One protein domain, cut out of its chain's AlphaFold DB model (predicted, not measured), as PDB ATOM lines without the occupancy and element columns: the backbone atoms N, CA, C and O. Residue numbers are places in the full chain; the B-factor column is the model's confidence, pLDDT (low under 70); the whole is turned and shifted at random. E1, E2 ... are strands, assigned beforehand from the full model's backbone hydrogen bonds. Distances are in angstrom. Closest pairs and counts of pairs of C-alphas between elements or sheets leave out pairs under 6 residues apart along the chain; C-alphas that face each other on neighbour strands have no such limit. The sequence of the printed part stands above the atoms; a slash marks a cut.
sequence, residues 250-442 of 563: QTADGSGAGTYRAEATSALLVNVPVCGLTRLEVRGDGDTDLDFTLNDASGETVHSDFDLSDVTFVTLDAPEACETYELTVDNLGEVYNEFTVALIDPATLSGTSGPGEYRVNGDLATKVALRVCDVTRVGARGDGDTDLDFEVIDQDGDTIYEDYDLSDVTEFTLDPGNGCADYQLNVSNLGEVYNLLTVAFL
ATOM      1  N   GLN A 250      10.423  -1.645 -30.133       84.25
ATOM      2  CA  GLN A 250      10.597  -0.204 -29.975       84.25
ATOM      3  C   GLN A 250       9.873   0.274 -28.719       84.25
ATOM      4  O   GLN A 250       8.827  -0.242 -28.356       84.25
ATOM      5  N   THR A 251      10.411   1.292 -28.052       90.12
ATOM      6  CA  THR A 251       9.712   1.971 -26.952       90.12
ATOM      7  C   THR A 251       9.018   3.212 -27.491       90.12
ATOM      8  O   THR A 251       9.653   4.019 -28.171       90.12
ATOM      9  N   ALA A 252       7.739   3.386 -27.169       91.06
ATOM     10  CA  ALA A 252       6.977   4.560 -27.560       91.06
ATOM     11  C   ALA A 252       7.566   5.848 -26.955       91.06
ATOM     12  O   ALA A 252       7.959   5.896 -25.789       91.06
ATOM     13  N   ASP A 253       7.562   6.933 -27.736       85.31
ATOM     14  CA  ASP A 253       7.996   8.264 -27.279       85.31
ATOM     15  C   ASP A 253       7.044   8.877 -26.222       85.31
ATOM     16  O   ASP A 253       7.394   9.852 -25.549       85.31
ATOM     17  N   GLY A 254       5.827   8.331 -26.090       87.75
ATOM     18  CA  GLY A 254       4.774   8.767 -25.169       87.75
ATOM     19  C   GLY A 254       4.389   7.705 -24.132       87.75
ATOM     20  O   GLY A 254       4.772   6.545 -24.233       87.75
ATOM     21  N   SER A 255       3.592   8.100 -23.136       93.00
ATOM     22  CA  SER A 255       3.141   7.233 -22.034       93.00
ATOM     23  C   SER A 255       1.680   7.497 -21.658       93.00
ATOM     24  O   SER A 255       1.272   8.662 -21.642       93.00
ATOM     25  N   GLY A 256       0.958   6.461 -21.233       92.00
ATOM     26  CA  GLY A 256      -0.428   6.528 -20.766       92.00
ATOM     27  C   GLY A 256      -1.454   6.547 -21.892       92.00
ATOM     28  O   GLY A 256      -1.249   5.942 -22.935       92.00
ATOM     29  N   ALA A 257      -2.582   7.219 -21.660       93.31
ATOM     30  CA  ALA A 257      -3.641   7.309 -22.658       93.31
ATOM     31  C   ALA A 257      -3.207   8.154 -23.870       93.31
ATOM     32  O   ALA A 257      -2.656   9.250 -23.712       93.31
ATOM     33  N   GLY A 258      -3.503   7.677 -25.076       94.56
ATOM     34  CA  GLY A 258      -3.087   8.309 -26.323       94.56
ATOM     35  C   GLY A 258      -3.221   7.382 -27.525       94.56
ATOM     36  O   GLY A 258      -3.656   6.247 -27.387       94.56
ATOM     37  N   THR A 259      -2.838   7.881 -28.697       95.81
ATOM     38  CA  THR A 259      -2.780   7.103 -29.941       95.81
ATOM     39  C   THR A 259      -1.331   6.748 -30.247       95.81
ATOM     40  O   THR A 259      -0.437   7.592 -30.119       95.81
ATOM     41  N   TYR A 260      -1.116   5.505 -30.649       95.44
ATOM     42  CA  TYR A 260       0.167   4.866 -30.889       95.44
ATOM     43  C   TYR A 260       0.111   4.098 -32.210       95.44
ATOM     44  O   TYR A 260      -0.957   3.885 -32.770       95.44
ATOM     45  N   ARG A 261       1.274   3.705 -32.727       93.88
ATOM     46  CA  ARG A 261       1.380   2.963 -33.984       93.88
ATOM     47  C   ARG A 261       2.398   1.849 -33.830       93.88
ATOM     48  O   ARG A 261       3.568   2.146 -33.583       93.88
ATOM     49  N   ALA A 262       1.956   0.609 -33.994       89.44
ATOM     50  CA  ALA A 262       2.831  -0.549 -34.084       89.44
ATOM     51  C   ALA A 262       3.186  -0.781 -35.559       89.44
ATOM     52  O   ALA A 262       2.305  -0.855 -36.417       89.44
ATOM     53  N   GLU A 263       4.481  -0.835 -35.882       89.88
ATOM     54  CA  GLU A 263       4.907  -1.172 -37.245       89.88
ATOM     55  C   GLU A 263       4.654  -2.661 -37.511       89.88
ATOM     56  O   GLU A 263       4.652  -3.459 -36.576       89.88
ATOM     57  N   ALA A 264       4.500  -3.025 -38.783       81.12
ATOM     58  CA  ALA A 264       4.349  -4.413 -39.212       81.12
ATOM     59  C   ALA A 264       5.418  -5.328 -38.604       81.12
ATOM     60  O   ALA A 264       6.606  -4.971 -38.599       81.12
ATOM     61  N   THR A 265       5.025  -6.525 -38.169       75.06
ATOM     62  CA  THR A 265       5.929  -7.568 -37.649       75.06
ATOM     63  C   THR A 265       6.863  -7.072 -36.530       75.06
ATOM     64  O   THR A 265       8.052  -7.407 -36.480       75.06
ATOM     65  N   SER A 266       6.370  -6.189 -35.657       81.25
ATOM     66  CA  SER A 266       7.179  -5.528 -34.624       81.25
ATOM     67  C   SER A 266       6.445  -5.407 -33.294       81.25
ATOM     68  O   SER A 266       5.220  -5.457 -33.253       81.25
ATOM     69  N   ALA A 267       7.212  -5.187 -32.227       82.62
ATOM     70  CA  ALA A 267       6.681  -4.951 -30.892       82.62
ATOM     71  C   ALA A 267       6.816  -3.467 -30.515       82.62
ATOM     72  O   ALA A 267       7.886  -2.865 -30.686       82.62
ATOM     73  N   LEU A 268       5.764  -2.871 -29.952       90.56
ATOM     74  CA  LEU A 268       5.793  -1.535 -29.360       90.56
ATOM     75  C   LEU A 268       5.531  -1.603 -27.854       90.56
ATOM     76  O   LEU A 268       4.473  -2.020 -27.408       90.56
ATOM     77  N   LEU A 269       6.473  -1.082 -27.076       91.81
ATOM     78  CA  LEU A 269       6.373  -0.965 -25.627       91.81
ATOM     79  C   LEU A 269       5.855   0.423 -25.239       91.81
ATOM     80  O   LEU A 269       6.499   1.445 -25.512       91.81
ATOM     81  N   VAL A 270       4.716   0.464 -24.556       94.69
ATOM     82  CA  VAL A 270       4.058   1.665 -24.041       94.69
ATOM     83  C   VAL A 270       4.053   1.632 -22.514       94.69
ATOM     84  O   VAL A 270       3.528   0.723 -21.883       94.69
ATOM     85  N   ASN A 271       4.605   2.671 -21.887       95.25
ATOM     86  CA  ASN A 271       4.517   2.826 -20.434       95.25
ATOM     87  C   ASN A 271       3.149   3.404 -20.052       95.25
ATOM     88  O   ASN A 271       2.808   4.502 -20.500       95.25
ATOM     89  N   VAL A 272       2.401   2.731 -19.183       95.44
ATOM     90  CA  VAL A 272       1.028   3.081 -18.799       95.44
ATOM     91  C   VAL A 272       0.954   3.396 -17.294       95.44
ATOM     92  O   VAL A 272       0.833   2.493 -16.469       95.44
ATOM     93  N   PRO A 273       1.047   4.678 -16.888       93.50
ATOM     94  CA  PRO A 273       0.887   5.075 -15.493       93.50
ATOM     95  C   PRO A 273      -0.587   5.036 -15.065       93.50
ATOM     96  O   PRO A 273      -1.418   5.772 -15.598       93.50
ATOM     97  N   VAL A 274      -0.885   4.230 -14.050       92.00
ATOM     98  CA  VAL A 274      -2.222   3.982 -13.499       92.00
ATOM     99  C   VAL A 274      -2.267   4.398 -12.031       92.00
ATOM    100  O   VAL A 274      -1.304   4.202 -11.297       92.00
ATOM    101  N   CYS A 275      -3.379   4.987 -11.583       88.50
ATOM    102  CA  CYS A 275      -3.586   5.384 -10.189       88.50
ATOM    103  C   CYS A 275      -4.983   4.957  -9.722       88.50
ATOM    104  O   CYS A 275      -5.974   5.389 -10.305       88.50
ATOM    105  N   GLY A 276      -5.075   4.214  -8.616       87.69
ATOM    106  CA  GLY A 276      -6.348   3.661  -8.150       87.69
ATOM    107  C   GLY A 276      -6.891   2.592  -9.100       87.69
ATOM    108  O   GLY A 276      -6.135   2.012  -9.875       87.69
ATOM    109  N   LEU A 277      -8.201   2.356  -9.039       84.62
ATOM    110  CA  LEU A 277      -8.891   1.422  -9.924       84.62
ATOM    111  C   LEU A 277      -9.113   2.077 -11.293       84.62
ATOM    112  O   LEU A 277      -9.775   3.113 -11.376       84.62
ATOM    113  N   THR A 278      -8.554   1.505 -12.354       87.88
ATOM    114  CA  THR A 278      -8.621   2.044 -13.720       87.88
ATOM    115  C   THR A 278      -8.884   0.922 -14.715       87.88
ATOM    116  O   THR A 278      -8.182  -0.082 -14.701       87.88
ATOM    117  N   ARG A 279      -9.856   1.105 -15.611       86.62
ATOM    118  CA  ARG A 279     -10.054   0.242 -16.778       86.62
ATOM    119  C   ARG A 279      -9.149   0.729 -17.907       86.62
ATOM    120  O   ARG A 279      -9.269   1.879 -18.339       86.62
ATOM    121  N   LEU A 280      -8.222  -0.122 -18.324       89.31
ATOM    122  CA  LEU A 280      -7.444   0.025 -19.543       89.31
ATOM    123  C   LEU A 280      -8.289  -0.498 -20.704       89.31
ATOM    124  O   LEU A 280      -8.824  -1.600 -20.622       89.31
ATOM    125  N   GLU A 281      -8.403   0.290 -21.767       89.06
ATOM    126  CA  GLU A 281      -8.937  -0.174 -23.047       89.06
ATOM    127  C   GLU A 281      -7.929   0.155 -24.139       89.06
ATOM    128  O   GLU A 281      -7.496   1.305 -24.252       89.06
ATOM    129  N   VAL A 282      -7.566  -0.836 -24.938       92.12
ATOM    130  CA  VAL A 282      -6.729  -0.664 -26.122       92.12
ATOM    131  C   VAL A 282      -7.559  -1.054 -27.332       92.12
ATOM    132  O   VAL A 282      -8.285  -2.039 -27.276       92.12
ATOM    133  N   ARG A 283      -7.531  -0.240 -28.387       87.31
ATOM    134  CA  ARG A 283      -8.266  -0.495 -29.633       87.31
ATOM    135  C   ARG A 283      -7.440  -0.077 -30.835       87.31
ATOM    136  O   ARG A 283      -7.128   1.114 -30.928       87.31
ATOM    137  N   GLY A 284      -7.115  -1.013 -31.711       86.81
ATOM    138  CA  GLY A 284      -6.518  -0.761 -33.015       86.81
ATOM    139  C   GLY A 284      -7.523  -0.261 -34.058       86.81
ATOM    140  O   GLY A 284      -8.682   0.046 -33.750       86.81
ATOM    141  N   ASP A 285      -7.036  -0.076 -35.283       79.00
ATOM    142  CA  ASP A 285      -7.799   0.400 -36.446       79.00
ATOM    143  C   ASP A 285      -8.455  -0.728 -37.273       79.00
ATOM    144  O   ASP A 285      -9.177  -0.467 -38.247       79.00
ATOM    145  N   GLY A 286      -8.263  -1.964 -36.829       75.25
ATOM    146  CA  GLY A 286      -8.701  -3.232 -37.384       75.25
ATOM    147  C   GLY A 286      -7.693  -3.859 -38.343       75.25
ATOM    148  O   GLY A 286      -7.896  -4.998 -38.744       75.25
ATOM    149  N   ASP A 287      -6.663  -3.140 -38.804       72.12
ATOM    150  CA  ASP A 287      -5.925  -3.534 -40.016       72.12
ATOM    151  C   ASP A 287      -5.018  -4.761 -39.828       72.12
ATOM    152  O   ASP A 287      -4.704  -5.439 -40.808       72.12
ATOM    153  N   THR A 288      -4.605  -5.051 -38.597       76.62
ATOM    154  CA  THR A 288      -3.860  -6.265 -38.241       76.62
ATOM    155  C   THR A 288      -4.276  -6.744 -36.874       76.62
ATOM    156  O   THR A 288      -4.643  -5.925 -36.037       76.62
ATOM    157  N   ASP A 289      -4.051  -8.021 -36.618       74.88
ATOM    158  CA  ASP A 289      -4.039  -8.549 -35.267       74.88
ATOM    159  C   ASP A 289      -2.948  -7.882 -34.399       74.88
ATOM    160  O   ASP A 289      -1.830  -7.605 -34.878       74.88
ATOM    161  N   LEU A 290      -3.300  -7.561 -33.152       81.25
ATOM    162  CA  LEU A 290      -2.403  -7.010 -32.146       81.25
ATOM    163  C   LEU A 290      -2.468  -7.854 -30.877       81.25
ATOM    164  O   LEU A 290      -3.424  -7.779 -30.121       81.25
ATOM    165  N   ASP A 291      -1.346  -8.475 -30.565       79.50
ATOM    166  CA  ASP A 291      -1.130  -9.166 -29.306       79.50
ATOM    167  C   ASP A 291      -0.767  -8.167 -28.204       79.50
ATOM    168  O   ASP A 291       0.078  -7.280 -28.382       79.50
ATOM    169  N   PHE A 292      -1.346  -8.323 -27.020       81.44
ATOM    170  CA  PHE A 292      -1.100  -7.469 -25.870       81.44
ATOM    171  C   PHE A 292      -0.509  -8.260 -24.710       81.44
ATOM    172  O   PHE A 292      -0.977  -9.320 -24.314       81.44
ATOM    173  N   THR A 293       0.516  -7.699 -24.081       80.19
ATOM    174  CA  THR A 293       1.030  -8.181 -22.796       80.19
ATOM    175  C   THR A 293       1.222  -6.998 -21.871       80.19
ATOM    176  O   THR A 293       1.837  -6.002 -22.244       80.19
ATOM    177  N   LEU A 294       0.721  -7.096 -20.647       80.25
ATOM    178  CA  LEU A 294       0.852  -6.063 -19.634       80.25
ATOM    179  C   LEU A 294       1.635  -6.596 -18.439       80.25
ATOM    180  O   LEU A 294       1.181  -7.493 -17.730       80.25
ATOM    181  N   ASN A 295       2.786  -5.986 -18.174       81.12
ATOM    182  CA  ASN A 295       3.616  -6.303 -17.020       81.12
ATOM    183  C   ASN A 295       3.516  -5.208 -15.952       81.12
ATOM    184  O   ASN A 295       3.444  -4.017 -16.265       81.12
ATOM    185  N   ASP A 296       3.530  -5.597 -14.681       84.06
ATOM    186  CA  ASP A 296       3.599  -4.675 -13.549       84.06
ATOM    187  C   ASP A 296       5.014  -4.085 -13.360       84.06
ATOM    188  O   ASP A 296       5.967  -4.410 -14.079       84.06
ATOM    189  N   ALA A 297       5.205  -3.220 -12.358       83.81
ATOM    190  CA  ALA A 297       6.513  -2.606 -12.109       83.81
ATOM    191  C   ALA A 297       7.591  -3.598 -11.614       83.81
ATOM    192  O   ALA A 297       8.774  -3.237 -11.532       83.81
ATOM    193  N   SER A 298       7.201  -4.816 -11.232       78.81
ATOM    194  CA  SER A 298       8.098  -5.904 -10.839       78.81
ATOM    195  C   SER A 298       8.516  -6.793 -12.018       78.81
ATOM    196  O   SER A 298       9.505  -7.526 -11.896       78.81
ATOM    197  N   GLY A 299       7.841  -6.647 -13.163       71.50
ATOM    198  CA  GLY A 299       8.011  -7.462 -14.361       71.50
ATOM    199  C   GLY A 299       7.148  -8.726 -14.363       71.50
ATOM    200  O   GLY A 299       7.460  -9.650 -15.109       71.50
ATOM    201  N   GLU A 300       6.124  -8.802 -13.510       71.06
ATOM    202  CA  GLU A 300       5.123  -9.871 -13.516       71.06
ATOM    203  C   GLU A 300       4.027  -9.538 -14.531       71.06
ATOM    204  O   GLU A 300       3.499  -8.426 -14.529       71.06
ATOM    205  N   THR A 301       3.694 -10.489 -15.405       73.38
ATOM    206  CA  THR A 301       2.583 -10.352 -16.352       73.38
ATOM    207  C   THR A 301       1.261 -10.421 -15.600       73.38
ATOM    208  O   THR A 301       0.987 -11.398 -14.906       73.38
ATOM    209  N   VAL A 302       0.462  -9.364 -15.719       75.00
ATOM    210  CA  VAL A 302      -0.835  -9.214 -15.041       75.00
ATOM    211  C   VAL A 302      -2.020  -9.293 -15.997       75.00
ATOM    212  O   VAL A 302      -3.151  -9.415 -15.537       75.00
ATOM    213  N   HIS A 303      -1.763  -9.180 -17.298       77.75
ATOM    214  CA  HIS A 303      -2.744  -9.322 -18.367       77.75
ATOM    215  C   HIS A 303      -2.024  -9.716 -19.648       77.75
ATOM    216  O   HIS A 303      -0.947  -9.185 -19.928       77.75
ATOM    217  N   SER A 304      -2.638 -10.590 -20.419       72.38
ATOM    218  CA  SER A 304      -2.236 -10.947 -21.772       72.38
ATOM    219  C   SER A 304      -3.501 -11.050 -22.603       72.38
ATOM    220  O   SER A 304      -4.554 -11.296 -22.039       72.38
ATOM    221  N   ASP A 305      -3.404 -10.793 -23.895       67.19
ATOM    222  CA  ASP A 305      -4.515 -10.909 -24.829       67.19
ATOM    223  C   ASP A 305      -3.907 -11.180 -26.200       67.19
ATOM    224  O   ASP A 305      -3.168 -10.338 -26.704       67.19
ATOM    225  N   PHE A 306      -4.111 -12.383 -26.714       64.81
ATOM    226  CA  PHE A 306      -3.442 -12.899 -27.913       64.81
ATOM    227  C   PHE A 306      -4.450 -13.496 -28.898       64.81
ATOM    228  O   PHE A 306      -4.127 -14.414 -29.650       64.81
ATOM    229  N   ASP A 307      -5.711 -13.078 -28.796       62.22
ATOM    230  CA  ASP A 307      -6.687 -13.443 -29.809       62.22
ATOM    231  C   ASP A 307      -6.579 -12.531 -31.025       62.22
ATOM    232  O   ASP A 307      -5.905 -11.512 -30.993       62.22
ATOM    233  N   LEU A 308      -7.324 -12.876 -32.074       62.06
ATOM    234  CA  LEU A 308      -7.289 -12.227 -33.387       62.06
ATOM    235  C   LEU A 308      -7.802 -10.781 -33.405       62.06
ATOM    236  O   LEU A 308      -8.069 -10.221 -34.477       62.06
ATOM    237  N   SER A 309      -8.097 -10.205 -32.240       71.19
ATOM    238  CA  SER A 309      -8.605  -8.853 -32.141       71.19
ATOM    239  C   SER A 309      -7.488  -7.883 -31.824       71.19
ATOM    240  O   SER A 309      -6.673  -8.057 -30.930       71.19
ATOM    241  N   ASP A 310      -7.552  -6.718 -32.449       80.00
ATOM    242  CA  ASP A 310      -6.672  -5.617 -32.086       80.00
ATOM    243  C   ASP A 310      -7.189  -4.811 -30.885       80.00
ATOM    244  O   ASP A 310      -6.938  -3.605 -30.741       80.00
ATOM    245  N   VAL A 311      -7.965  -5.462 -30.020       84.50
ATOM    246  CA  VAL A 311      -8.701  -4.839 -28.931       84.50
ATOM    247  C   VAL A 311      -8.484  -5.610 -27.643       84.50
ATOM    248  O   VAL A 311      -8.818  -6.777 -27.557       84.50
ATOM    249  N   THR A 312      -8.088  -4.913 -26.578       85.69
ATOM    250  CA  THR A 312      -8.033  -5.515 -25.241       85.69
ATOM    251  C   THR A 312      -8.647  -4.630 -24.164       85.69
ATOM    252  O   THR A 312      -8.617  -3.394 -24.250       85.69
ATOM    253  N   PHE A 313      -9.195  -5.250 -23.114       84.56
ATOM    254  CA  PHE A 313      -9.665  -4.559 -21.915       84.56
ATOM    255  C   PHE A 313      -9.174  -5.253 -20.653       84.56
ATOM    256  O   PHE A 313      -9.318  -6.457 -20.503       84.56
ATOM    257  N   VAL A 314      -8.714  -4.473 -19.676       83.88
ATOM    258  CA  VAL A 314      -8.389  -5.003 -18.348       83.88
ATOM    259  C   VAL A 314      -8.645  -3.965 -17.263       83.88
ATOM    260  O   VAL A 314      -8.445  -2.764 -17.463       83.88
ATOM    261  N   THR A 315      -9.095  -4.406 -16.089       84.06
ATOM    262  CA  THR A 315      -9.204  -3.534 -14.910       84.06
ATOM    263  C   THR A 315      -7.974  -3.686 -14.026       84.06
ATOM    264  O   THR A 315      -7.714  -4.748 -13.475       84.06
ATOM    265  N   LEU A 316      -7.248  -2.587 -13.847       86.19
ATOM    266  CA  LEU A 316      -6.021  -2.509 -13.065       86.19
ATOM    267  C   LEU A 316      -6.307  -1.826 -11.728       86.19
ATOM    268  O   LEU A 316      -6.950  -0.772 -11.690       86.19
ATOM    269  N   ASP A 317      -5.812  -2.397 -10.631       85.25
ATOM    270  CA  ASP A 317      -5.955  -1.827  -9.290       85.25
ATOM    271  C   ASP A 317      -4.594  -1.402  -8.725       85.25
ATOM    272  O   ASP A 317      -3.774  -2.229  -8.332       85.25
ATOM    273  N   ALA A 318      -4.369  -0.088  -8.640       84.81
ATOM    274  CA  ALA A 318      -3.192   0.512  -8.008       84.81
ATOM    275  C   ALA A 318      -3.599   1.363  -6.780       84.81
ATOM    276  O   ALA A 318      -3.531   2.601  -6.819       84.81
ATOM    277  N   PRO A 319      -4.069   0.749  -5.673       74.19
ATOM    278  CA  PRO A 319      -4.815   1.452  -4.625       74.19
ATOM    279  C   PRO A 319      -3.937   2.268  -3.663       74.19
ATOM    280  O   PRO A 319      -4.418   3.223  -3.047       74.19
ATOM    281  N   GLU A 320      -2.659   1.910  -3.497       76.19
ATOM    282  CA  GLU A 320      -1.765   2.561  -2.525       76.19
ATOM    283  C   GLU A 320      -0.985   3.748  -3.111       76.19
ATOM    284  O   GLU A 320      -0.786   4.764  -2.436       76.19
ATOM    285  N   ALA A 321      -0.542   3.632  -4.361       82.50
ATOM    286  CA  ALA A 321       0.181   4.655  -5.107       82.50
ATOM    287  C   ALA A 321       0.074   4.359  -6.606       82.50
ATOM    288  O   ALA A 321      -0.191   3.227  -6.987       82.50
ATOM    289  N   CYS A 322       0.303   5.373  -7.443       88.62
ATOM    290  CA  CYS A 322       0.343   5.150  -8.880       88.62
ATOM    291  C   CYS A 322       1.475   4.187  -9.250       88.62
ATOM    292  O   CYS A 322       2.600   4.346  -8.764       88.62
ATOM    293  N   GLU A 323       1.176   3.264 -10.148       92.69
ATOM    294  CA  GLU A 323       2.089   2.269 -10.691       92.69
ATOM    295  C   GLU A 323       2.215   2.463 -12.203       92.69
ATOM    296  O   GLU A 323       1.281   2.939 -12.847       92.69
ATOM    297  N   THR A 324       3.385   2.165 -12.766       93.31
ATOM    298  CA  THR A 324       3.580   2.182 -14.218       93.31
ATOM    299  C   THR A 324       3.611   0.748 -14.702       93.31
ATOM    300  O   THR A 324       4.557   0.034 -14.380       93.31
ATOM    301  N   TYR A 325       2.605   0.382 -15.486       91.88
ATOM    302  CA  TYR A 325       2.552  -0.882 -16.199       91.88
ATOM    303  C   TYR A 325       3.276  -0.750 -17.539       91.88
ATOM    304  O   TYR A 325       3.307   0.328 -18.142       91.88
ATOM    305  N   GLU A 326       3.869  -1.838 -17.999       91.25
ATOM    306  CA  GLU A 326       4.514  -1.951 -19.298       91.25
ATOM    307  C   GLU A 326       3.586  -2.722 -20.234       91.25
ATOM    308  O   GLU A 326       3.424  -3.926 -20.075       91.25
ATOM    309  N   LEU A 327       2.943  -2.013 -21.165       92.50
ATOM    310  CA  LEU A 327       2.119  -2.607 -22.215       92.50
ATOM    311  C   LEU A 327       3.004  -2.879 -23.429       92.50
ATOM    312  O   LEU A 327       3.440  -1.937 -24.092       92.50
ATOM    313  N   THR A 328       3.254  -4.142 -23.721       86.56
ATOM    314  CA  THR A 328       3.820  -4.590 -24.991       86.56
ATOM    315  C   THR A 328       2.676  -4.858 -25.958       86.56
ATOM    316  O   THR A 328       1.711  -5.521 -25.591       86.56
ATOM    317  N   VAL A 329       2.777  -4.291 -27.159       88.94
ATOM    318  CA  VAL A 329       1.832  -4.483 -28.262       88.94
ATOM    319  C   VAL A 329       2.584  -5.078 -29.443       88.94
ATOM    320  O   VAL A 329       3.428  -4.403 -30.041       88.94
ATOM    321  N   ASP A 330       2.295  -6.327 -29.757       80.75
ATOM    322  CA  ASP A 330       2.927  -7.116 -30.798       80.75
ATOM    323  C   ASP A 330       2.046  -7.111 -32.049       80.75
ATOM    324  O   ASP A 330       0.983  -7.709 -32.095       80.75
ATOM    325  N   ASN A 331       2.491  -6.428 -33.103       82.94
ATOM    326  CA  ASN A 331       1.786  -6.443 -34.382       82.94
ATOM    327  C   ASN A 331       2.228  -7.661 -35.196       82.94
ATOM    328  O   ASN A 331       3.359  -7.689 -35.702       82.94
ATOM    329  N   LEU A 332       1.344  -8.660 -35.291       73.81
ATOM    330  CA  LEU A 332       1.567  -9.903 -36.032       73.81
ATOM    331  C   LEU A 332       1.467  -9.719 -37.558       73.81
ATOM    332  O   LEU A 332       2.070 -10.492 -38.301       73.81
ATOM    333  N   GLY A 333       0.790  -8.675 -38.036       65.50
ATOM    334  CA  GLY A 333       0.518  -8.466 -39.455       65.50
ATOM    335  C   GLY A 333       1.652  -7.826 -40.268       65.50
ATOM    336  O   GLY A 333       2.615  -7.241 -39.759       65.50
ATOM    337  N   GLU A 334       1.506  -7.901 -41.595       75.56
ATOM    338  CA  GLU A 334       2.456  -7.338 -42.569       75.56
ATOM    339  C   GLU A 334       2.287  -5.824 -42.813       75.56
ATOM    340  O   GLU A 334       3.107  -5.195 -43.497       75.56
ATOM    341  N   VAL A 335       1.241  -5.211 -42.251       82.44
ATOM    342  CA  VAL A 335       0.997  -3.761 -42.292       82.44
ATOM    343  C   VAL A 335       1.054  -3.159 -40.890       82.44
ATOM    344  O   VAL A 335       1.144  -3.864 -39.895       82.44
ATOM    345  N   TYR A 336       1.124  -1.831 -40.793       86.75
ATOM    346  CA  TYR A 336       1.087  -1.183 -39.481       86.75
ATOM    347  C   TYR A 336      -0.355  -1.133 -38.968       86.75
ATOM    348  O   TYR A 336      -1.262  -1.039 -39.788       86.75
ATOM    349  N   ASN A 337      -0.529  -1.051 -37.651       87.25
ATOM    350  CA  ASN A 337      -1.823  -0.788 -37.014       87.25
ATOM    351  C   ASN A 337      -1.693   0.433 -36.081       87.25
ATOM    352  O   ASN A 337      -0.708   0.581 -35.336       87.25
ATOM    353  N   GLU A 338      -2.619   1.385 -36.214       93.50
ATOM    354  CA  GLU A 338      -2.769   2.539 -35.329       93.50
ATOM    355  C   GLU A 338      -3.783   2.228 -34.222       93.50
ATOM    356  O   GLU A 338      -4.975   2.093 -34.468       93.50
ATOM    357  N   PHE A 339      -3.321   2.222 -32.971       94.19
ATOM    358  CA  PHE A 339      -4.157   1.888 -31.823       94.19
ATOM    359  C   PHE A 339      -4.243   3.013 -30.798       94.19
ATOM    360  O   PHE A 339      -3.346   3.842 -30.637       94.19
ATOM    361  N   THR A 340      -5.351   3.049 -30.068       92.50
ATOM    362  CA  THR A 340      -5.608   4.006 -28.995       92.50
ATOM    363  C   THR A 340      -5.644   3.301 -27.652       92.50
ATOM    364  O   THR A 340      -6.371   2.332 -27.478       92.50
ATOM    365  N   VAL A 341      -4.912   3.846 -26.683       95.06
ATOM    366  CA  VAL A 341      -4.963   3.472 -25.270       95.06
ATOM    367  C   VAL A 341      -5.852   4.465 -24.527       95.06
ATOM    368  O   VAL A 341      -5.591   5.674 -24.527       95.06
ATOM    369  N   ALA A 342      -6.879   3.970 -23.847       89.69
ATOM    370  CA  ALA A 342      -7.756   4.727 -22.969       89.69
ATOM    371  C   ALA A 342      -7.620   4.244 -21.520       89.69
ATOM    372  O   ALA A 342      -7.555   3.051 -21.240       89.69
ATOM    373  N   LEU A 343      -7.591   5.200 -20.589       89.62
ATOM    374  CA  LEU A 343      -7.587   4.951 -19.148       89.62
ATOM    375  C   LEU A 343      -8.856   5.551 -18.558       89.62
ATOM    376  O   LEU A 343      -9.026   6.775 -18.540       89.62
ATOM    377  N   ILE A 344      -9.758   4.685 -18.115       86.56
ATOM    378  CA  ILE A 344     -11.109   5.048 -17.702       86.56
ATOM    379  C   ILE A 344     -11.251   4.790 -16.206       86.56
ATOM    380  O   ILE A 344     -10.976   3.694 -15.733       86.56
ATOM    381  N   ASP A 345     -11.710   5.791 -15.451       84.38
ATOM    382  CA  ASP A 345     -12.097   5.606 -14.048       84.38
ATOM    383  C   ASP A 345     -13.470   4.906 -14.000       84.38
ATOM    384  O   ASP A 345     -14.478   5.541 -14.356       84.38
ATOM    385  N   PRO A 346     -13.560   3.640 -13.541       77.25
ATOM    386  CA  PRO A 346     -14.817   2.897 -13.531       77.25
ATOM    387  C   PRO A 346     -15.894   3.553 -12.658       77.25
ATOM    388  O   PRO A 346     -17.086   3.377 -12.906       77.25
ATOM    389  N   ALA A 347     -15.512   4.363 -11.663       74.38
ATOM    390  CA  ALA A 347     -16.461   5.093 -10.824       74.38
ATOM    391  C   ALA A 347     -17.124   6.271 -11.558       74.38
ATOM    392  O   ALA A 347     -18.162   6.776 -11.117       74.38
ATOM    393  N   THR A 348     -16.540   6.720 -12.671       74.94
ATOM    394  CA  THR A 348     -17.100   7.785 -13.516       74.94
ATOM    395  C   THR A 348     -17.986   7.260 -14.643       74.94
ATOM    396  O   THR A 348     -18.745   8.044 -15.218       74.94
ATOM    397  N   LEU A 349     -17.959   5.949 -14.916       70.12
ATOM    398  CA  LEU A 349     -18.861   5.301 -15.864       70.12
ATOM    399  C   LEU A 349     -20.292   5.310 -15.310       70.12
ATOM    400  O   LEU A 349     -20.647   4.554 -14.402       70.12
ATOM    401  N   SER A 350     -21.130   6.192 -15.856       61.50
ATOM    402  CA  SER A 350     -22.547   6.288 -15.506       61.50
ATOM    403  C   SER A 350     -23.430   5.806 -16.653       61.50
ATOM    404  O   SER A 350     -23.348   6.354 -17.751       61.50
ATOM    405  N   GLY A 351     -24.344   4.880 -16.368       67.50
ATOM    406  CA  GLY A 351     -25.312   4.378 -17.341       67.50
ATOM    407  C   GLY A 351     -24.794   3.187 -18.141       67.50
ATOM    408  O   GLY A 351     -23.872   2.499 -17.711       67.50
ATOM    409  N   THR A 352     -25.437   2.937 -19.275       72.62
ATOM    410  CA  THR A 352     -25.167   1.788 -20.139       72.62
ATOM    411  C   THR A 352     -24.248   2.172 -21.304       72.62
ATOM    412  O   THR A 352     -24.386   3.272 -21.845       72.62
ATOM    413  N   SER A 353     -23.360   1.275 -21.728       81.12
ATOM    414  CA  SER A 353     -22.449   1.448 -22.877       81.12
ATOM    415  C   SER A 353     -22.355   0.157 -23.686       81.12
ATOM    416  O   SER A 353     -22.700  -0.897 -23.162       81.12
ATOM    417  N   GLY A 354     -21.931   0.234 -24.950       82.25
ATOM    418  CA  GLY A 354     -21.848  -0.931 -25.838       82.25
ATOM    419  C   GLY A 354     -22.613  -0.820 -27.162       82.25
ATOM    420  O   GLY A 354     -22.124  -1.331 -28.159       82.25
ATOM    421  N   PRO A 355     -23.773  -0.135 -27.243       87.56
ATOM    422  CA  PRO A 355     -24.448   0.042 -28.522       87.56
ATOM    423  C   PRO A 355     -23.635   0.915 -29.478       87.56
ATOM    424  O   PRO A 355     -23.183   1.999 -29.094       87.56
ATOM    425  N   GLY A 356     -23.509   0.483 -30.727       86.94
ATOM    426  CA  GLY A 356     -22.673   1.143 -31.722       86.94
ATOM    427  C   GLY A 356     -22.520   0.328 -33.000       86.94
ATOM    428  O   GLY A 356     -23.099  -0.747 -33.131       86.94
ATOM    429  N   GLU A 357     -21.740   0.874 -33.928       84.56
ATOM    430  CA  GLU A 357     -21.261   0.176 -35.120       84.56
ATOM    431  C   GLU A 357     -19.758  -0.068 -34.952       84.56
ATOM    432  O   GLU A 357     -19.021   0.839 -34.550       84.56
ATOM    433  N   TYR A 358     -19.327  -1.284 -35.252       83.38
ATOM    434  CA  TYR A 358     -17.971  -1.784 -35.093       83.38
ATOM    435  C   TYR A 358     -17.574  -2.465 -36.396       83.38
ATOM    436  O   TYR A 358     -18.362  -3.195 -36.990       83.38
ATOM    437  N   ARG A 359     -16.365  -2.190 -36.872       79.44
ATOM    438  CA  ARG A 359     -15.818  -2.885 -38.033       79.44
ATOM    439  C   ARG A 359     -15.149  -4.157 -37.529       79.44
ATOM    440  O   ARG A 359     -14.325  -4.060 -36.627       79.44
ATOM    441  N   VAL A 360     -15.494  -5.296 -38.115       79.88
ATOM    442  CA  VAL A 360     -14.790  -6.565 -37.912       79.88
ATOM    443  C   VAL A 360     -14.124  -6.889 -39.234       79.88
ATOM    444  O   VAL A 360     -14.807  -6.997 -40.249       79.88
ATOM    445  N   ASN A 361     -12.799  -6.908 -39.277       74.88
ATOM    446  CA  ASN A 361     -12.101  -7.192 -40.528       74.88
ATOM    447  C   ASN A 361     -12.187  -8.661 -40.892       74.88
ATOM    448  O   ASN A 361     -12.599  -9.466 -40.066       74.88
ATOM    449  N   GLY A 362     -11.910  -8.968 -42.158       71.56
ATOM    450  CA  GLY A 362     -11.933 -10.350 -42.606       71.56
ATOM    451  C   GLY A 362     -10.887 -11.172 -41.868       71.56
ATOM    452  O   GLY A 362      -9.808 -10.638 -41.608       71.56
ATOM    453  N   ASP A 363     -11.249 -12.397 -41.505       63.16
ATOM    454  CA  ASP A 363     -10.409 -13.356 -40.771       63.16
ATOM    455  C   ASP A 363      -9.845 -12.816 -39.439       63.16
ATOM    456  O   ASP A 363      -8.840 -13.300 -38.927       63.16
ATOM    457  N   LEU A 364     -10.471 -11.772 -38.885       70.56
ATOM    458  CA  LEU A 364     -10.063 -11.112 -37.646       70.56
ATOM    459  C   LEU A 364     -11.230 -11.046 -36.665       70.56
ATOM    460  O   LEU A 364     -12.396 -11.242 -37.019       70.56
ATOM    461  N   ALA A 365     -10.921 -10.707 -35.419       75.69
ATOM    462  CA  ALA A 365     -11.917 -10.541 -34.374       75.69
ATOM    463  C   ALA A 365     -12.033  -9.083 -33.907       75.69
ATOM    464  O   ALA A 365     -11.211  -8.209 -34.189       75.69
ATOM    465  N   THR A 366     -13.099  -8.784 -33.172       82.81
ATOM    466  CA  THR A 366     -13.218  -7.545 -32.409       82.81
ATOM    467  C   THR A 366     -13.873  -7.800 -31.063       82.81
ATOM    468  O   THR A 366     -14.627  -8.755 -30.885       82.81
ATOM    469  N   LYS A 367     -13.657  -6.876 -30.123       87.38
ATOM    470  CA  LYS A 367     -14.303  -6.911 -28.811       87.38
ATOM    471  C   LYS A 367     -15.108  -5.655 -28.521       87.38
ATOM    472  O   LYS A 367     -14.669  -4.503 -28.697       87.38
ATOM    473  N   VAL A 368     -16.300  -5.859 -27.973       86.06
ATOM    474  CA  VAL A 368     -17.205  -4.792 -27.553       86.06
ATOM    475  C   VAL A 368     -17.416  -4.848 -26.046       86.06
ATOM    476  O   VAL A 368     -18.014  -5.771 -25.503       86.06
ATOM    477  N   ALA A 369     -16.966  -3.796 -25.362       85.56
ATOM    478  CA  ALA A 369     -17.238  -3.593 -23.947       85.56
ATOM    479  C   ALA A 369     -18.704  -3.182 -23.740       85.56
ATOM    480  O   ALA A 369     -19.128  -2.092 -24.148       85.56
ATOM    481  N   LEU A 370     -19.473  -4.035 -23.070       89.00
ATOM    482  CA  LEU A 370     -20.863  -3.790 -22.714       89.00
ATOM    483  C   LEU A 370     -20.965  -3.428 -21.231       89.00
ATOM    484  O   LEU A 370     -20.357  -4.064 -20.380       89.00
ATOM    485  N   ARG A 371     -21.788  -2.430 -20.903       87.19
ATOM    486  CA  ARG A 371     -22.163  -2.112 -19.519       87.19
ATOM    487  C   ARG A 371     -23.666  -2.008 -19.413       87.19
ATOM    488  O   ARG A 371     -24.276  -1.184 -20.100       87.19
ATOM    489  N   VAL A 372     -24.262  -2.788 -18.518       88.31
ATOM    490  CA  VAL A 372     -25.713  -2.795 -18.279       88.31
ATOM    491  C   VAL A 372     -26.011  -2.635 -16.791       88.31
ATOM    492  O   VAL A 372     -25.245  -3.094 -15.952       88.31
ATOM    493  N   CYS A 373     -27.104  -1.945 -16.453       87.56
ATOM    494  CA  CYS A 373     -27.483  -1.624 -15.063       87.56
ATOM    495  C   CYS A 373     -28.822  -2.223 -14.620       87.56
ATOM    496  O   CYS A 373     -29.202  -2.102 -13.458       87.56
ATOM    497  N   ASP A 374     -29.523  -2.846 -15.559       88.00
ATOM    498  CA  ASP A 374     -30.770  -3.576 -15.388       88.00
ATOM    499  C   ASP A 374     -30.732  -4.759 -16.370       88.00
ATOM    500  O   ASP A 374     -29.922  -4.757 -17.305       88.00
ATOM    501  N   VAL A 375     -31.612  -5.750 -16.192       88.88
ATOM    502  CA  VAL A 375     -31.748  -6.866 -17.142       88.88
ATOM    503  C   VAL A 375     -31.986  -6.310 -18.547       88.88
ATOM    504  O   VAL A 375     -32.991  -5.636 -18.789       88.88
ATOM    505  N   THR A 376     -31.055  -6.570 -19.462       89.88
ATOM    506  CA  THR A 376     -30.995  -5.922 -20.775       89.88
ATOM    507  C   THR A 376     -30.921  -6.976 -21.870       89.88
ATOM    508  O   THR A 376     -30.045  -7.835 -21.844       89.88
ATOM    509  N   ARG A 377     -31.827  -6.900 -22.852       92.12
ATOM    510  CA  ARG A 377     -31.707  -7.666 -24.098       92.12
ATOM    511  C   ARG A 377     -30.725  -6.958 -25.016       92.12
ATOM    512  O   ARG A 377     -30.897  -5.770 -25.296       92.12
ATOM    513  N   VAL A 378     -29.728  -7.689 -25.479       92.56
ATOM    514  CA  VAL A 378     -28.715  -7.217 -26.417       92.56
ATOM    515  C   VAL A 378     -28.941  -7.941 -27.730       92.56
ATOM    516  O   VAL A 378     -29.253  -9.128 -27.742       92.56
ATOM    517  N   GLY A 379     -28.826  -7.211 -28.828       91.25
ATOM    518  CA  GLY A 379     -28.722  -7.806 -30.144       91.25
ATOM    519  C   GLY A 379     -27.466  -7.308 -30.836       91.25
ATOM    520  O   GLY A 379     -27.135  -6.123 -30.731       91.25
ATOM    521  N   ALA A 380     -26.803  -8.215 -31.532       92.38
ATOM    522  CA  ALA A 380     -25.662  -7.939 -32.383       92.38
ATOM    523  C   ALA A 380     -25.979  -8.458 -33.786       92.38
ATOM    524  O   ALA A 380     -26.656  -9.473 -33.940       92.38
ATOM    525  N   ARG A 381     -25.603  -7.684 -34.802       89.75
ATOM    526  CA  ARG A 381     -25.934  -7.979 -36.191       89.75
ATOM    527  C   ARG A 381     -24.871  -7.438 -37.143       89.75
ATOM    528  O   ARG A 381     -24.647  -6.232 -37.125       89.75
ATOM    529  N   GLY A 382     -24.325  -8.282 -38.003       85.19
ATOM    530  CA  GLY A 382     -23.527  -7.894 -39.158       85.19
ATOM    531  C   GLY A 382     -24.338  -7.282 -40.306       85.19
ATOM    532  O   GLY A 382     -25.566  -7.105 -40.250       85.19
ATOM    533  N   ASP A 383     -23.636  -6.899 -41.368       80.56
ATOM    534  CA  ASP A 383     -24.239  -6.414 -42.616       80.56
ATOM    535  C   ASP A 383     -24.606  -7.536 -43.603       80.56
ATOM    536  O   ASP A 383     -25.304  -7.269 -44.590       80.56
ATOM    537  N   GLY A 384     -24.260  -8.781 -43.269       76.94
ATOM    538  CA  GLY A 384     -24.542  -9.997 -44.024       76.94
ATOM    539  C   GLY A 384     -23.470 -10.361 -45.048       76.94
ATOM    540  O   GLY A 384     -23.740 -11.226 -45.882       76.94
ATOM    541  N   ASP A 385     -22.311  -9.693 -45.024       66.88
ATOM    542  CA  ASP A 385     -21.205  -9.974 -45.945       66.88
ATOM    543  C   ASP A 385     -20.410 -11.229 -45.535       66.88
ATOM    544  O   ASP A 385     -19.952 -11.970 -46.403       66.88
ATOM    545  N   THR A 386     -20.296 -11.499 -44.233       68.38
ATOM    546  CA  THR A 386     -19.651 -12.699 -43.676       68.38
ATOM    547  C   THR A 386     -20.416 -13.242 -42.477       68.38
ATOM    548  O   THR A 386     -21.281 -12.560 -41.916       68.38
ATOM    549  N   ASP A 387     -20.083 -14.468 -42.094       71.50
ATOM    550  CA  ASP A 387     -20.540 -15.068 -40.852       71.50
ATOM    551  C   ASP A 387     -19.794 -14.479 -39.647       71.50
ATOM    552  O   ASP A 387     -18.593 -14.200 -39.733       71.50
ATOM    553  N   LEU A 388     -20.520 -14.254 -38.552       75.81
ATOM    554  CA  LEU A 388     -19.961 -13.700 -37.323       75.81
ATOM    555  C   LEU A 388     -20.263 -14.637 -36.163       75.81
ATOM    556  O   LEU A 388     -21.419 -14.815 -35.798       75.81
ATOM    557  N   ASP A 389     -19.206 -15.111 -35.525       74.69
ATOM    558  CA  ASP A 389     -19.292 -15.882 -34.295       74.69
ATOM    559  C   ASP A 389     -19.315 -14.938 -33.097       74.69
ATOM    560  O   ASP A 389     -18.548 -13.973 -33.040       74.69
ATOM    561  N   PHE A 390     -20.184 -15.206 -32.124       80.44
ATOM    562  CA  PHE A 390     -20.361 -14.353 -30.953       80.44
ATOM    563  C   PHE A 390     -20.137 -15.120 -29.658       80.44
ATOM    564  O   PHE A 390     -20.776 -16.136 -29.400       80.44
ATOM    565  N   GLU A 391     -19.344 -14.544 -28.766       79.31
ATOM    566  CA  GLU A 391     -19.182 -15.033 -27.402       79.31
ATOM    567  C   GLU A 391     -19.346 -13.870 -26.418       79.31
ATOM    568  O   GLU A 391     -18.925 -12.742 -26.676       79.31
ATOM    569  N   VAL A 392     -19.997 -14.117 -25.280       79.75
ATOM    570  CA  VAL A 392     -20.115 -13.136 -24.203       79.75
ATOM    571  C   VAL A 392     -19.484 -13.655 -22.929       79.75
ATOM    572  O   VAL A 392     -19.942 -14.648 -22.366       79.75
ATOM    573  N   ILE A 393     -18.528 -12.884 -22.426       74.50
ATOM    574  CA  ILE A 393     -17.815 -13.129 -21.177       74.50
ATOM    575  C   ILE A 393     -18.283 -12.114 -20.130       74.50
ATOM    576  O   ILE A 393     -18.484 -10.925 -20.423       74.50
ATOM    577  N   ASP A 394     -18.510 -12.571 -18.901       80.38
ATOM    578  CA  ASP A 394     -18.828 -11.692 -17.779       80.38
ATOM    579  C   ASP A 394     -17.575 -11.092 -17.107       80.38
ATOM    580  O   ASP A 394     -16.436 -11.284 -17.524       80.38
ATOM    581  N   GLN A 395     -17.776 -10.280 -16.070       76.25
ATOM    582  CA  GLN A 395     -16.680  -9.613 -15.355       76.25
ATOM    583  C   GLN A 395     -15.758 -10.566 -14.570       76.25
ATOM    584  O   GLN A 395     -14.690 -10.134 -14.137       76.25
ATOM    585  N   ASP A 396     -16.217 -11.789 -14.292       72.69
ATOM    586  CA  ASP A 396     -15.472 -12.809 -13.558       72.69
ATOM    587  C   ASP A 396     -14.662 -13.702 -14.526       72.69
ATOM    588  O   ASP A 396     -13.855 -14.510 -14.065       72.69
ATOM    589  N   GLY A 397     -14.809 -13.484 -15.841       64.12
ATOM    590  CA  GLY A 397     -14.141 -14.235 -16.903       64.12
ATOM    591  C   GLY A 397     -14.937 -15.449 -17.381       64.12
ATOM    592  O   GLY A 397     -14.430 -16.215 -18.188       64.12
ATOM    593  N   ASP A 398     -16.171 -15.637 -16.903       66.00
ATOM    594  CA  ASP A 398     -16.986 -16.787 -17.283       66.00
ATOM    595  C   ASP A 398     -17.707 -16.515 -18.618       66.00
ATOM    596  O   ASP A 398     -18.398 -15.498 -18.769       66.00
ATOM    597  N   THR A 399     -17.617 -17.449 -19.571       73.06
ATOM    598  CA  THR A 399     -18.450 -17.441 -20.783       73.06
ATOM    599  C   THR A 399     -19.905 -17.733 -20.414       73.06
ATOM    600  O   THR A 399     -20.249 -18.775 -19.846       73.06
ATOM    601  N   ILE A 400     -20.792 -16.787 -20.722       77.06
ATOM    602  CA  ILE A 400     -22.219 -16.837 -20.366       77.06
ATOM    603  C   ILE A 400     -23.145 -16.962 -21.578       77.06
ATOM    604  O   ILE A 400     -24.350 -17.183 -21.405       77.06
ATOM    605  N   TYR A 401     -22.615 -16.792 -22.789       77.44
ATOM    606  CA  TYR A 401     -23.353 -16.928 -24.038       77.44
ATOM    607  C   TYR A 401     -22.404 -17.193 -25.209       77.44
ATOM    608  O   TYR A 401     -21.367 -16.548 -25.295       77.44
ATOM    609  N   GLU A 402     -22.815 -18.070 -26.121       72.00
ATOM    610  CA  GLU A 402     -22.103 -18.426 -27.351       72.00
ATOM    611  C   GLU A 402     -23.126 -18.541 -28.488       72.00
ATOM    612  O   GLU A 402     -24.252 -19.015 -28.277       72.00
ATOM    613  N   ASP A 403     -22.741 -18.105 -29.679       65.81
ATOM    614  CA  ASP A 403     -23.510 -18.217 -30.911       65.81
ATOM    615  C   ASP A 403     -22.543 -18.393 -32.079       65.81
ATOM    616  O   ASP A 403     -21.934 -17.428 -32.529       65.81
ATOM    617  N   TYR A 404     -22.386 -19.646 -32.495       68.50
ATOM    618  CA  TYR A 404     -21.498 -20.084 -33.576       68.50
ATOM    619  C   TYR A 404     -22.306 -20.644 -34.757       68.50
ATOM    620  O   TYR A 404     -21.942 -21.650 -35.377       68.50
ATOM    621  N   ASP A 405     -23.528 -20.133 -34.941       69.06
ATOM    622  CA  ASP A 405     -24.347 -20.496 -36.090       69.06
ATOM    623  C   ASP A 405     -23.923 -19.695 -37.323       69.06
ATOM    624  O   ASP A 405     -23.227 -18.703 -37.208       69.06
ATOM    625  N   LEU A 406     -24.352 -20.124 -38.514       64.00
ATOM    626  CA  LEU A 406     -23.947 -19.490 -39.779       64.00
ATOM    627  C   LEU A 406     -24.602 -18.118 -40.028       64.00
ATOM    628  O   LEU A 406     -24.823 -17.728 -41.184       64.00
ATOM    629  N   SER A 407     -25.095 -17.463 -38.979       75.25
ATOM    630  CA  SER A 407     -25.770 -16.186 -39.081       75.25
ATOM    631  C   SER A 407     -24.936 -15.076 -38.474       75.25
ATOM    632  O   SER A 407     -24.463 -15.127 -37.350       75.25
ATOM    633  N   ASP A 408     -24.934 -13.948 -39.167       77.75
ATOM    634  CA  ASP A 408     -24.339 -12.719 -38.677       77.75
ATOM    635  C   ASP A 408     -25.183 -12.040 -37.578       77.75
ATOM    636  O   ASP A 408     -25.014 -10.847 -37.329       77.75
ATOM    637  N   VAL A 409     -26.158 -12.722 -36.958       84.31
ATOM    638  CA  VAL A 409     -27.130 -12.114 -36.037       84.31
ATOM    639  C   VAL A 409     -27.313 -12.929 -34.771       84.31
ATOM    640  O   VAL A 409     -27.937 -13.983 -34.786       84.31
ATOM    641  N   THR A 410     -27.026 -12.296 -33.638       89.00
ATOM    642  CA  THR A 410     -27.282 -12.875 -32.325       89.00
ATOM    643  C   THR A 410     -28.186 -12.019 -31.434       89.00
ATOM    644  O   THR A 410     -28.308 -10.794 -31.579       89.00
ATOM    645  N   GLU A 411     -28.858 -12.665 -30.477       90.38
ATOM    646  CA  GLU A 411     -29.659 -11.993 -29.456       90.38
ATOM    647  C   GLU A 411     -29.614 -12.731 -28.115       90.38
ATOM    648  O   GLU A 411     -30.107 -13.852 -27.987       90.38
ATOM    649  N   PHE A 412     -29.155 -12.040 -27.073       89.38
ATOM    650  CA  PHE A 412     -29.010 -12.586 -25.726       89.38
ATOM    651  C   PHE A 412     -29.519 -11.614 -24.653       89.38
ATOM    652  O   PHE A 412     -29.947 -10.490 -24.930       89.38
ATOM    653  N   THR A 413     -29.562 -12.062 -23.396       90.38
ATOM    654  CA  THR A 413     -30.004 -11.244 -22.254       90.38
ATOM    655  C   THR A 413     -28.937 -11.224 -21.174       90.38
ATOM    656  O   THR A 413     -28.533 -12.276 -20.698       90.38
ATOM    657  N   LEU A 414     -28.553 -10.023 -20.749       89.56
ATOM    658  CA  LEU A 414     -27.606  -9.797 -19.662       89.56
ATOM    659  C   LEU A 414     -28.350  -9.418 -18.383       89.56
ATOM    660  O   LEU A 414     -29.197  -8.520 -18.406       89.56
ATOM    661  N   ASP A 415     -28.017 -10.068 -17.269       91.06
ATOM    662  CA  ASP A 415     -28.557  -9.763 -15.940       91.06
ATOM    663  C   ASP A 415     -27.424  -9.332 -14.990       91.06
ATOM    664  O   ASP A 415     -26.740 -10.182 -14.426       91.06
ATOM    665  N   PRO A 416     -27.226  -8.017 -14.761       87.81
ATOM    666  CA  PRO A 416     -26.171  -7.519 -13.874       87.81
ATOM    667  C   PRO A 416     -26.473  -7.728 -12.379       87.81
ATOM    668  O   PRO A 416     -25.706  -7.294 -11.515       87.81
ATOM    669  N   GLY A 417     -27.613  -8.331 -12.027       87.44
ATOM    670  CA  GLY A 417     -28.040  -8.491 -10.646       87.44
ATOM    671  C   GLY A 417     -28.342  -7.147  -9.974       87.44
ATOM    672  O   GLY A 417     -29.331  -6.485 -10.285       87.44
ATOM    673  N   ASN A 418     -27.534  -6.759  -8.979       81.44
ATOM    674  CA  ASN A 418     -27.730  -5.506  -8.240       81.44
ATOM    675  C   ASN A 418     -26.700  -4.451  -8.657       81.44
ATOM    676  O   ASN A 418     -25.579  -4.451  -8.150       81.44
ATOM    677  N   GLY A 419     -27.123  -3.478  -9.461       83.44
ATOM    678  CA  GLY A 419     -26.264  -2.389  -9.925       83.44
ATOM    679  C   GLY A 419     -25.834  -2.591 -11.373       83.44
ATOM    680  O   GLY A 419     -26.502  -3.302 -12.113       83.44
ATOM    681  N   CYS A 420     -24.757  -1.920 -11.779       85.50
ATOM    682  CA  CYS A 420     -24.202  -2.090 -13.118       85.50
ATOM    683  C   CYS A 420     -23.109  -3.154 -13.117       85.50
ATOM    684  O   CYS A 420     -22.297  -3.163 -12.191       85.50
ATOM    685  N   ALA A 421     -23.079  -3.971 -14.165       85.06
ATOM    686  CA  ALA A 421     -22.012  -4.924 -14.446       85.06
ATOM    687  C   ALA A 421     -21.478  -4.702 -15.866       85.06
ATOM    688  O   ALA A 421     -22.204  -4.200 -16.739       85.06
ATOM    689  N   ASP A 422     -20.208  -5.048 -16.048       84.56
ATOM    690  CA  ASP A 422     -19.523  -5.018 -17.332       84.56
ATOM    691  C   ASP A 422     -19.486  -6.432 -17.921       84.56
ATOM    692  O   ASP A 422     -19.413  -7.412 -17.185       84.56
ATOM    693  N   TYR A 423     -19.552  -6.506 -19.244       86.56
ATOM    694  CA  TYR A 423     -19.466  -7.728 -20.035       86.56
ATOM    695  C   TYR A 423     -18.614  -7.446 -21.266       86.56
ATOM    696  O   TYR A 423     -18.477  -6.292 -21.695       86.56
ATOM    697  N   GLN A 424     -18.080  -8.499 -21.855       86.62
ATOM    698  CA  GLN A 424     -17.322  -8.453 -23.089       86.62
ATOM    699  C   GLN A 424     -18.056  -9.277 -24.134       86.62
ATOM    700  O   GLN A 424     -18.375 -10.427 -23.882       86.62
ATOM    701  N   LEU A 425     -18.364  -8.667 -25.274       86.88
ATOM    702  CA  LEU A 425     -18.829  -9.374 -26.461       86.88
ATOM    703  C   LEU A 425     -17.627  -9.545 -27.392       86.88
ATOM    704  O   LEU A 425     -17.155  -8.547 -27.947       86.88
ATOM    705  N   ASN A 426     -17.151 -10.774 -27.523       83.31
ATOM    706  CA  ASN A 426     -16.174 -11.199 -28.515       83.31
ATOM    707  C   ASN A 426     -16.914 -11.512 -29.812       83.31
ATOM    708  O   ASN A 426     -17.985 -12.123 -29.779       83.31
ATOM    709  N   VAL A 427     -16.373 -11.042 -30.933       81.69
ATOM    710  CA  VAL A 427     -16.943 -11.289 -32.255       81.69
ATOM    711  C   VAL A 427     -15.841 -11.678 -33.219       81.69
ATOM    712  O   VAL A 427     -14.969 -10.850 -33.483       81.69
ATOM    713  N   SER A 428     -15.911 -12.884 -33.766       80.00
ATOM    714  CA  SER A 428     -14.962 -13.383 -34.763       80.00
ATOM    715  C   SER A 428     -15.601 -13.349 -36.143       80.00
ATOM    716  O   SER A 428     -16.762 -13.718 -36.302       80.00
ATOM    717  N   ASN A 429     -14.866 -12.869 -37.142       76.38
ATOM    718  CA  ASN A 429     -15.318 -12.875 -38.525       76.38
ATOM    719  C   ASN A 429     -14.718 -14.070 -39.262       76.38
ATOM    720  O   ASN A 429     -13.511 -14.111 -39.480       76.38
ATOM    721  N   LEU A 430     -15.570 -15.006 -39.677       70.12
ATOM    722  CA  LEU A 430     -15.148 -16.239 -40.346       70.12
ATOM    723  C   LEU A 430     -14.998 -16.099 -41.871       70.12
ATOM    724  O   LEU A 430     -14.886 -17.101 -42.575       70.12
ATOM    725  N   GLY A 431     -15.073 -14.881 -42.412       57.50
ATOM    726  CA  GLY A 431     -14.905 -14.633 -43.841       57.50
ATOM    727  C   GLY A 431     -13.846 -13.582 -44.146       57.50
ATOM    728  O   GLY A 431     -13.593 -12.688 -43.349       57.50
ATOM    729  N   GLU A 432     -13.307 -13.622 -45.363       65.88
ATOM    730  CA  GLU A 432     -12.151 -12.810 -45.785       65.88
ATOM    731  C   GLU A 432     -12.461 -11.318 -46.041       65.88
ATOM    732  O   GLU A 432     -11.572 -10.510 -46.335       65.88
ATOM    733  N   VAL A 433     -13.734 -10.909 -45.978       73.75
ATOM    734  CA  VAL A 433     -14.146  -9.506 -46.152       73.75
ATOM    735  C   VAL A 433     -14.581  -8.902 -44.827       73.75
ATOM    736  O   VAL A 433     -15.049  -9.591 -43.928       73.75
ATOM    737  N   TYR A 434     -14.418  -7.585 -44.688       78.62
ATOM    738  CA  TYR A 434     -14.856  -6.914 -43.467       78.62
ATOM    739  C   TYR A 434     -16.387  -6.965 -43.345       78.62
ATOM    740  O   TYR A 434     -17.088  -6.824 -44.344       78.62
ATOM    741  N   ASN A 435     -16.871  -7.043 -42.112       81.25
ATOM    742  CA  ASN A 435     -18.277  -6.979 -41.744       81.25
ATOM    743  C   ASN A 435     -18.534  -5.756 -40.849       81.25
ATOM    744  O   ASN A 435     -17.709  -5.397 -39.995       81.25
ATOM    745  N   LEU A 436     -19.665  -5.074 -41.036       86.62
ATOM    746  CA  LEU A 436     -20.098  -3.988 -40.156       86.62
ATOM    747  C   LEU A 436     -21.053  -4.495 -39.064       86.62
ATOM    748  O   LEU A 436     -22.276  -4.492 -39.214       86.62
ATOM    749  N   LEU A 437     -20.483  -4.821 -37.906       88.50
ATOM    750  CA  LEU A 437     -21.210  -5.218 -36.707       88.50
ATOM    751  C   LEU A 437     -21.981  -4.041 -36.092       88.50
ATOM    752  O   LEU A 437     -21.410  -3.045 -35.658       88.50
ATOM    753  N   THR A 438     -23.290  -4.192 -35.941       88.31
ATOM    754  CA  THR A 438     -24.172  -3.297 -35.190       88.31
ATOM    755  C   THR A 438     -24.596  -3.943 -33.876       88.31
ATOM    756  O   THR A 438     -25.290  -4.957 -33.873       88.31
ATOM    757  N   VAL A 439     -24.272  -3.309 -32.750       92.12
ATOM    758  CA  VAL A 439     -24.717  -3.714 -31.408       92.12
ATOM    759  C   VAL A 439     -25.806  -2.764 -30.915       92.12
ATOM    760  O   VAL A 439     -25.663  -1.540 -30.981       92.12
ATOM    761  N   ALA A 440     -26.900  -3.303 -30.375       88.88
ATOM    762  CA  ALA A 440     -27.989  -2.512 -29.809       88.88
ATOM    763  C   ALA A 440     -28.613  -3.139 -28.557       88.88
ATOM    764  O   ALA A 440     -28.713  -4.356 -28.418       88.88
ATOM    765  N   PHE A 441     -29.127  -2.282 -27.670       91.12
ATOM    766  CA  PHE A 441     -30.000  -2.698 -26.572       91.12
ATOM    767  C   PHE A 441     -31.459  -2.634 -27.010       91.12
ATOM    768  O   PHE A 441     -31.942  -1.582 -27.430       91.12
ATOM    769  N   LEU A 442     -32.146  -3.769 -26.915       85.25
ATOM    770  CA  LEU A 442     -33.463  -3.981 -27.505       85.25
ATOM    771  C   LEU A 442     -34.587  -3.709 -26.501       85.25
ATOM    772  O   LEU A 442     -34.592  -4.231 -25.384       85.25
TER     773      LEU A 442
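Overview. This is residues 250 to 442 of the 563 residues of an uncharacterized protein of Erythrobacteraceae bacterium (UniProt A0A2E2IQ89). Two lobes of strands stand side by side, joined by one long link. In the first, E1 to E7, one branched sheet folds over on itself through the long bent strands E3 and E6; in the second, E8 to E15, two sheets lie face to face as a sandwich, wound as a jelly roll. The printed part has 193 residues with 15 named strands, E1 to E15 in order, no named helix, and the class all strand. The branched sheet is mixed; the sheets E8 E15 E10 E13 and E9 E14 E11 E12 are antiparallel. The whole is compact, with a radius of gyration of the C-alphas of 16.7 A, and flat, spanning 44 by 43 by 23 A.

Along the chain. The branched sheet holds E1, residues 250 to 255, from C-alpha 250 at (10.597, -0.204, -29.975); E2, 258 to 262; E3, 266 to 283, which bends by 157 degrees at residue 270; E4, 290 to 295; E5, 301 to 305; E6, 311 to 331, which bends by 173 degrees at residue 328, with its end C-alphas 11.9 A apart; and E7, 337 to 344, 22.2 A long. Then come E8, 356 to 360; E9, 365 to 372, 22.6 A; E10, 376 to 381; E11, 388 to 394; E12, 399 to 403; E13, 409 to 414; E14, 421 to 429, 26.2 A; and E15, 435 to 442, 21.0 A, ending at C-alpha 442 at (-33.463, -3.981, -27.505).

Arrangement. E3 has E6 on one side, antiparallel, with N 272 and O 325 within hydrogen-bond range at 2.8 A. On the other side lie E1, parallel, with N 252 and O 269 at 2.8 A, and E7, antiparallel, with N 281 and O 342 at 2.9 A. Edge strand E2 is antiparallel to E7, with N 260 and O 339 at 2.8 A. E4 is antiparallel to E6, with N 293 and O 328 at 2.9 A, and forms a hairpin with E5, with N 294 and O 303 at 2.8 A. Between the lobes, the closest C-alphas of E6 and E9 are those of Val 311 and Lys 367, 6.0 A apart. The sandwich's facing parts are 9.2 A centre to centre. Its jelly roll, four nested antiparallel pairs, joins E8 with E15 (N 358 and O 437, 2.8 A), E9 with E14 (N 368 and O 425, 2.8 A), E10 with E13 (N 378 and O 412, 2.9 A), and the hairpin E11 with E12 (N 392 and O 401, 2.8 A).

Size, cuts and confidence. The two C-alphas farthest apart, those of Glu 320 and Asp 385, are 49.2 A apart. The printed part has no cut, and the link E7 to E8, with 11 residues, is the long one. The mean pLDDT of the printed part is 82.2; 18 residues are under 70, among them 305 to 308 and 403 to 406.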